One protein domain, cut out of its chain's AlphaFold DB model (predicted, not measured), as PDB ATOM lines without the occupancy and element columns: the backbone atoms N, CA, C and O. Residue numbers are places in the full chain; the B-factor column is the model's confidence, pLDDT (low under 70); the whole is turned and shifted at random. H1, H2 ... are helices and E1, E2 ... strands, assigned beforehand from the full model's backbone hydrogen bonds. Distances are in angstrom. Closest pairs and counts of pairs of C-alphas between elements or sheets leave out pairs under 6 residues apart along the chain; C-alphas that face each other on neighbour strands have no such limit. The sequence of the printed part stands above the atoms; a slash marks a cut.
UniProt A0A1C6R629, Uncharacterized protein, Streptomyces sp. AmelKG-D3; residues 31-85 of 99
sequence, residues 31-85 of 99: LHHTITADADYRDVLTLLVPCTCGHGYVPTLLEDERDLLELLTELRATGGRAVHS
ATOM      1  N   LEU A  31     169.888 206.421 204.777       68.00
ATOM      2  CA  LEU A  31     170.266 206.448 203.372       68.00
ATOM      3  C   LEU A  31     171.028 205.166 203.044       68.00
ATOM      4  O   LEU A  31     172.090 204.920 203.604       68.00
ATOM      5  N   HIS A  32     170.472 204.353 202.158       66.69
ATOM      6  CA  HIS A  32     171.041 203.092 201.709       66.69
ATOM      7  C   HIS A  32     171.555 203.251 200.279       66.69
ATOM      8  O   HIS A  32     170.779 203.528 199.365       66.69
ATOM      9  N   HIS A  33     172.859 203.080 200.078       61.38
ATOM     10  CA  HIS A  33     173.478 203.149 198.758       61.38
ATOM     11  C   HIS A  33     173.838 201.746 198.273       61.38
ATOM     12  O   HIS A  33     174.558 201.015 198.955       61.38
ATOM     13  N   THR A  34     173.347 201.378 197.092       61.66
ATOM     14  CA  THR A  34     173.633 200.086 196.468       61.66
ATOM     15  C   THR A  34     174.560 200.294 195.281       61.66
ATOM     16  O   THR A  34     174.150 200.858 194.271       61.66
ATOM     17  N   ILE A  35     175.797 199.808 195.414       53.94
ATOM     18  CA  ILE A  35     176.776 199.733 194.325       53.94
ATOM     19  C   ILE A  35     176.878 198.266 193.920       53.94
ATOM     20  O   ILE A  35     177.310 197.428 194.715       53.94
ATOM     21  N   THR A  36     176.484 197.936 192.697       53.50
ATOM     22  CA  THR A  36     176.623 196.581 192.147       53.50
ATOM     23  C   THR A  36     177.777 196.542 191.156       53.50
ATOM     24  O   THR A  36     177.870 197.385 190.273       53.50
ATOM     25  N   ALA A  37     178.663 195.558 191.300       51.88
ATOM     26  CA  ALA A  37     179.950 195.492 190.605       51.88
ATOM     27  C   ALA A  37     179.886 195.073 189.116       51.88
ATOM     28  O   ALA A  37     180.911 194.662 188.577       51.88
ATOM     29  N   ASP A  38     178.723 195.143 188.460       52.62
ATOM     30  CA  ASP A  38     178.518 194.591 187.113       52.62
ATOM     31  C   ASP A  38     178.078 195.647 186.082       52.62
ATOM     32  O   ASP A  38     177.484 196.668 186.429       52.62
ATOM     33  N   ALA A  39     178.400 195.395 184.810       47.81
ATOM     34  CA  ALA A  39     178.559 196.413 183.759       47.81
ATOM     35  C   ALA A  39     177.283 197.162 183.311       47.81
ATOM     36  O   ALA A  39     177.401 198.186 182.638       47.81
ATOM     37  N   ASP A  40     176.094 196.691 183.695       54.16
ATOM     38  CA  ASP A  40     174.800 197.224 183.235       54.16
ATOM     39  C   ASP A  40     173.962 197.891 184.345       54.16
ATOM     40  O   ASP A  40     172.785 198.202 184.141       54.16
ATOM     41  N   TYR A  41     174.541 198.143 185.522       54.84
ATOM     42  CA  TYR A  41     173.796 198.670 186.667       54.84
ATOM     43  C   TYR A  41     174.081 200.144 186.962       54.84
ATOM     44  O   TYR A  41     175.206 200.627 186.852       54.84
ATOM     45  N   ARG A  42     173.023 200.861 187.355       55.62
ATOM     46  CA  ARG A  42     173.097 202.227 187.883       55.62
ATOM     47  C   ARG A  42     173.289 202.165 189.393       55.62
ATOM     48  O   ARG A  42     172.661 201.333 190.042       55.62
ATOM     49  N   ASP A  43     174.108 203.062 189.931       59.22
ATOM     50  CA  ASP A  43     174.146 203.323 191.367       59.22
ATOM     51  C   ASP A  43     172.740 203.728 191.825       59.22
ATOM     52  O   ASP A  43     172.145 204.655 191.271       59.22
ATOM     53  N   VAL A  44     172.184 203.001 192.796       66.19
ATOM     54  CA  VAL A  44     170.845 203.282 193.324       66.19
ATOM     55  C   VAL A  44     170.965 203.729 194.766       66.19
ATOM     56  O   VAL A  44     171.481 203.013 195.631       66.19
ATOM     57  N   LEU A  45     170.439 204.919 195.027       72.69
ATOM     58  CA  LEU A  45     170.310 205.467 196.360       72.69
ATOM     59  C   LEU A  45     168.862 205.290 196.826       72.69
ATOM     60  O   LEU A  45     167.915 205.530 196.083       72.69
ATOM     61  N   THR A  46     168.669 204.807 198.047       75.81
ATOM     62  CA  THR A  46     167.346 204.565 198.629       75.81
ATOM     63  C   THR A  46     167.275 205.214 200.000       75.81
ATOM     64  O   THR A  46     168.092 204.916 200.869       75.81
ATOM     65  N   LEU A  47     166.291 206.080 200.223       77.12
ATOM     66  CA  LEU A  47     165.982 206.604 201.546       77.12
ATOM     67  C   LEU A  47     164.961 205.692 202.234       77.12
ATOM     68  O   LEU A  47     163.895 205.432 201.686       77.12
ATOM     69  N   LEU A  48     165.266 205.224 203.442       79.31
ATOM     70  CA  LEU A  48     164.311 204.550 204.317       79.31
ATOM     71  C   LEU A  48     163.803 205.551 205.352       79.31
ATOM     72  O   LEU A  48     164.568 206.105 206.151       79.31
ATOM     73  N   VAL A  49     162.493 205.766 205.343       77.88
ATOM     74  CA  VAL A  49     161.829 206.777 206.165       77.88
ATOM     75  C   VAL A  49     160.901 206.102 207.173       77.88
ATOM     76  O   VAL A  49     160.098 205.268 206.761       77.88
ATOM     77  N   PRO A  50     160.930 206.466 208.469       79.44
ATOM     78  CA  PRO A  50     159.977 205.946 209.442       79.44
ATOM     79  C   PRO A  50     158.533 206.173 208.989       79.44
ATOM     80  O   PRO A  50     158.157 207.281 208.605       79.44
ATOM     81  N   CYS A  51     157.697 205.145 209.070       79.19
ATOM     82  CA  CYS A  51     156.309 205.272 208.659       79.19
ATOM     83  C   CYS A  51     155.461 205.984 209.729       79.19
ATOM     84  O   CYS A  51     155.644 205.801 210.940       79.19
ATOM     85  N   THR A  52     154.467 206.758 209.294       81.44
ATOM     86  CA  THR A  52     153.439 207.347 210.166       81.44
ATOM     87  C   THR A  52     152.625 206.287 210.909       81.44
ATOM     88  O   THR A  52     152.171 206.564 212.017       81.44
ATOM     89  N   CYS A  53     152.517 205.059 210.382       79.56
ATOM     90  CA  CYS A  53     151.856 203.954 211.080       79.56
ATOM     91  C   CYS A  53     152.638 203.476 212.315       79.56
ATOM     92  O   CYS A  53     152.060 202.822 213.174       79.56
ATOM     93  N   GLY A  54     153.935 203.792 212.419       76.06
ATOM     94  CA  GLY A  54     154.785 203.428 213.555       76.06
ATOM     95  C   GLY A  54     155.293 201.983 213.572       76.06
ATOM     96  O   GLY A  54     155.948 201.610 214.541       76.06
ATOM     97  N   HIS A  55     155.028 201.193 212.526       72.50
ATOM     98  CA  HIS A  55     155.361 199.761 212.473       72.50
ATOM     99  C   HIS A  55     156.575 199.427 211.588       72.50
ATOM    100  O   HIS A  55     156.913 198.257 211.446       72.50
ATOM    101  N   GLY A  56     157.245 200.423 210.999       74.75
ATOM    102  CA  GLY A  56     158.387 200.182 210.115       74.75
ATOM    103  C   GLY A  56     158.825 201.405 209.316       74.75
ATOM    104  O   GLY A  56     158.646 202.543 209.761       74.75
ATOM    105  N   TYR A  57     159.391 201.148 208.137       76.62
ATOM    106  CA  TYR A  57     159.972 202.129 207.231       76.62
ATOM    107  C   TYR A  57     159.377 202.008 205.825       76.62
ATOM    108  O   TYR A  57     158.987 200.929 205.386       76.62
ATOM    109  N   VAL A  58     159.334 203.127 205.109       77.81
ATOM    110  CA  VAL A  58     158.975 203.188 203.690       77.81
ATOM    111  C   VAL A  58     160.253 203.440 202.889       77.81
ATOM    112  O   VAL A  58     160.953 204.412 203.192       77.81
ATOM    113  N   PRO A  59     160.593 202.581 201.911       77.50
ATOM    114  CA  PRO A  59     161.699 202.829 201.000       77.50
ATOM    115  C   PRO A  59     161.292 203.803 199.887       77.50
ATOM    116  O   PRO A  59     160.223 203.675 199.292       77.50
ATOM    117  N   THR A  60     162.175 204.741 199.563       78.38
ATOM    118  CA  THR A  60     162.023 205.668 198.437       78.38
ATOM    119  C   THR A  60     163.319 205.709 197.642       78.38
ATOM    120  O   THR A  60     164.383 205.945 198.207       78.38
ATOM    121  N   LEU A  61     163.244 205.447 196.338       80.06
ATOM    122  CA  LEU A  61     164.394 205.558 195.442       80.06
ATOM    123  C   LEU A  61     164.724 207.031 195.195       80.06
ATOM    124  O   LEU A  61     163.820 207.853 195.082       80.06
ATOM    125  N   LEU A  62     166.013 207.338 195.119       77.00
ATOM    126  CA  LEU A  62     166.542 208.654 194.792       77.00
ATOM    127  C   LEU A  62     167.362 208.514 193.509       77.00
ATOM    128  O   LEU A  62     168.364 207.791 193.495       77.00
ATOM    129  N   GLU A  63     166.929 209.175 192.441       76.62
ATOM    130  CA  GLU A  63     167.646 209.224 191.167       76.62
ATOM    131  C   GLU A  63     168.664 210.372 191.159       76.62
ATOM    132  O   GLU A  63     169.752 210.223 190.595       76.62
ATOM    133  N   ASP A  64     168.352 211.491 191.822       71.56
ATOM    134  CA  ASP A  64     169.258 212.632 191.954       71.56
ATOM    135  C   ASP A  64     169.093 213.447 193.264       71.56
ATOM    136  O   ASP A  64     168.352 213.097 194.183       71.56
ATOM    137  N   GLU A  65     169.859 214.540 193.390       72.62
ATOM    138  CA  GLU A  65     169.807 215.449 194.547       72.62
ATOM    139  C   GLU A  65     168.436 216.133 194.708       72.62
ATOM    140  O   GLU A  65     168.021 216.431 195.831       72.62
ATOM    141  N   ARG A  66     167.723 216.397 193.608       75.44
ATOM    142  CA  ARG A  66     166.414 217.062 193.647       75.44
ATOM    143  C   ARG A  66     165.379 216.161 194.292       75.44
ATOM    144  O   ARG A  66     164.650 216.661 195.146       75.44
ATOM    145  N   ASP A  67     165.394 214.868 193.976       76.12
ATOM    146  CA  ASP A  67     164.505 213.885 194.607       76.12
ATOM    147  C   ASP A  67     164.683 213.882 196.127       76.12
ATOM    148  O   ASP A  67     163.715 213.887 196.890       76.12
ATOM    149  N   LEU A  68     165.935 213.948 196.592       78.19
ATOM    150  CA  LEU A  68     166.234 214.015 198.020       78.19
ATOM    151  C   LEU A  68     165.684 215.300 198.653       78.19
ATOM    152  O   LEU A  68     165.096 215.254 199.734       78.19
ATOM    153  N   LEU A  69     165.881 216.454 198.014       78.19
ATOM    154  CA  LEU A  69     165.409 217.740 198.536       78.19
ATOM    155  C   LEU A  69     163.877 217.845 198.550       78.19
ATOM    156  O   LEU A  69     163.314 218.407 199.497       78.19
ATOM    157  N   GLU A  70     163.211 217.307 197.530       84.12
ATOM    158  CA  GLU A  70     161.752 217.218 197.456       84.12
ATOM    159  C   GLU A  70     161.221 216.333 198.585       84.12
ATOM    160  O   GLU A  70     160.444 216.803 199.421       84.12
ATOM    161  N   LEU A  71     161.765 215.123 198.724       82.19
ATOM    162  CA  LEU A  71     161.383 214.192 199.781       82.19
ATOM    163  C   LEU A  71     161.615 214.781 201.181       82.19
ATOM    164  O   LEU A  71     160.735 214.732 202.036       82.19
ATOM    165  N   LEU A  72     162.762 215.417 201.441       81.44
ATOM    166  CA  LEU A  72     163.018 216.083 202.726       81.44
ATOM    167  C   LEU A  72     162.035 217.232 203.008       81.44
ATOM    168  O   LEU A  72     161.724 217.512 204.173       81.44
ATOM    169  N   THR A  73     161.543 217.899 201.964       82.31
ATOM    170  CA  THR A  73     160.532 218.953 202.086       82.31
ATOM    171  C   THR A  73     159.172 218.369 202.461       82.31
ATOM    172  O   THR A  73     158.539 218.873 203.392       82.31
ATOM    173  N   GLU A  74     158.758 217.277 201.821       84.06
ATOM    174  CA  GLU A  74     157.528 216.551 202.163       84.06
ATOM    175  C   GLU A  74     157.565 216.022 203.598       84.06
ATOM    176  O   GLU A  74     156.638 216.231 204.385       84.06
ATOM    177  N   LEU A  75     158.689 215.420 203.986       82.31
ATOM    178  CA  LEU A  75     158.872 214.858 205.319       82.31
ATOM    179  C   LEU A  75     158.853 215.915 206.417       82.31
ATOM    180  O   LEU A  75     158.462 215.625 207.549       82.31
ATOM    181  N   ARG A  76     159.216 217.164 206.119       80.50
ATOM    182  CA  ARG A  76     159.084 218.249 207.097       80.50
ATOM    183  C   ARG A  76     157.627 218.448 207.521       80.50
ATOM    184  O   ARG A  76     157.384 218.715 208.697       80.50
ATOM    185  N   ALA A  77     156.670 218.283 206.606       79.56
ATOM    186  CA  ALA A  77     155.246 218.429 206.908       79.56
ATOM    187  C   ALA A  77     154.722 217.334 207.855       79.56
ATOM    188  O   ALA A  77     153.758 217.554 208.586       79.56
ATOM    189  N   THR A  78     155.379 216.175 207.886       78.81
ATOM    190  CA  THR A  78     154.972 214.998 208.668       78.81
ATOM    191  C   THR A  78     155.861 214.736 209.887       78.81
ATOM    192  O   THR A  78     155.764 213.681 210.519       78.81
ATOM    193  N   GLY A  79     156.747 215.677 210.230       79.69
ATOM    194  CA  GLY A  79     157.694 215.509 211.334       79.69
ATOM    195  C   GLY A  79     158.735 214.413 211.078       79.69
ATOM    196  O   GLY A  79     159.174 213.755 212.019       79.69
ATOM    197  N   GLY A  80     159.105 214.199 209.814       78.44
ATOM    198  CA  GLY A  80     160.122 213.240 209.391       78.44
ATOM    199  C   GLY A  80     159.587 211.844 209.076       78.44
ATOM    200  O   GLY A  80     160.353 210.888 209.172       78.44
ATOM    201  N   ARG A  81     158.291 211.694 208.759       81.75
ATOM    202  CA  ARG A  81     157.646 210.377 208.599       81.75
ATOM    203  C   ARG A  81     156.910 210.207 207.273       81.75
ATOM    204  O   ARG A  81     156.142 211.073 206.875       81.75
ATOM    205  N   ALA A  82     157.070 209.066 206.618       81.50
ATOM    206  CA  ALA A  82     156.381 208.779 205.362       81.50
ATOM    207  C   ALA A  82     155.012 208.130 205.601       81.50
ATOM    208  O   ALA A  82     154.833 207.338 206.530       81.50
ATOM    209  N   VAL A  83     154.052 208.430 204.729       79.75
ATOM    210  CA  VAL A  83     152.811 207.657 204.601       79.75
ATOM    211  C   VAL A  83     153.102 206.492 203.654       79.75
ATOM    212  O   VAL A  83     153.685 206.711 202.598       79.75
ATOM    213  N   HIS A  84     152.745 205.261 204.030       77.19
ATOM    214  CA  HIS A  84     152.813 204.131 203.099       77.19
ATOM    215  C   HIS A  84     151.507 204.056 202.301       77.19
ATOM    216  O   HIS A  84     150.442 204.345 202.847       77.19
ATOM    217  N   SER A  85     151.581 203.719 201.015       66.50
ATOM    218  CA  SER A  85     150.395 203.463 200.198       66.50
ATOM    219  C   SER A  85     149.900 202.032 200.422       66.50
ATOM    220  O   SER A  85     150.694 201.089 200.401       66.50
TER     221      SER A  85
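What this domain is: This is residues 31 to 85 of the 99 residues of an uncharacterized protein of Streptomyces sp. AmelKG-D3 (UniProt A0A1C6R629). A small sheet of three antiparallel strands, E1, E2 and E3, has one helix, H1, over one of its faces, and H1 runs along the strands above E3. The loop of the first hairpin, residues 35 to 43, reaches away from the sheet and makes one end of the longest axis, while residues 78 to 85 fold back from the end of H1 toward the sheet. The printed part has 55 residues, with three named strands and then one named helix in the order E1, E2, E3, H1; the sheet has the order E1 - E2 - E3, and the class is mixed, helices and strands. The whole is loose, with a radius of gyration of the C-alphas of 12.8 A, and elongated, with spans of 39 by 24 by 17 A.

Where its parts are: E1 is residues 31 to 34, 10.0 A from first to last C-alpha, and begins with C-alpha 31 at (170.266, 206.448, 203.372). E2, residues 44 to 50, is the longest strand by residues and measures 19.6 A, ending with C-alpha 50 at (159.977, 205.946, 209.442). E3 is residues 57 to 62 and measures 15.5 A. H1 is residues 65 to 77, 19.3 A long, and ends with C-alpha 77 at (155.246, 218.429, 206.908).

How they stand to each other: E1, E2 and E3 form a meander, each strand the antiparallel neighbour of the one before, with E1 and E3 as edge strands and E2 as the inner strand. E1 and E2 are a hairpin with an angle of 150 degrees between their directions; N 32 and O 46 are 2.8 A apart, and N 34 and O 44 are 2.9 A apart, both within hydrogen-bond range. E2 and E3 are also a hairpin at 150 degrees, with N 47 and O 60 at 2.8 A and N 58 and O 49 at 2.8 A, within hydrogen-bond range. H1 is on the sheet at a height over the sheet of 9.8 A; H1 and the sheet of E1, E2 and E3 are two layers, a helix on one face of a sheet. It lies over E3 and runs along the strands, at 16 degrees to E3 on the local plane. The closest C-alphas of E3 and H1 are those of Leu 62 and Leu 68, 6.3 A apart. E2 and H1 are near each other, with 8 pairs of C-alphas within 10 A. In H1, 8 of 9 O i to N i+4 pairs are within hydrogen-bond range.

The domain as a whole: The two C-alphas farthest apart are those of Ala 39 and Ala 77, 39.5 A. The printed part has no cut. The link from E3 to H1 is tight, those from E1 to E2 and from E2 to E3 are short, and no link is long. The mean pLDDT of the printed part is 72.9; residues 31 to 44 and residue 85 are under 70.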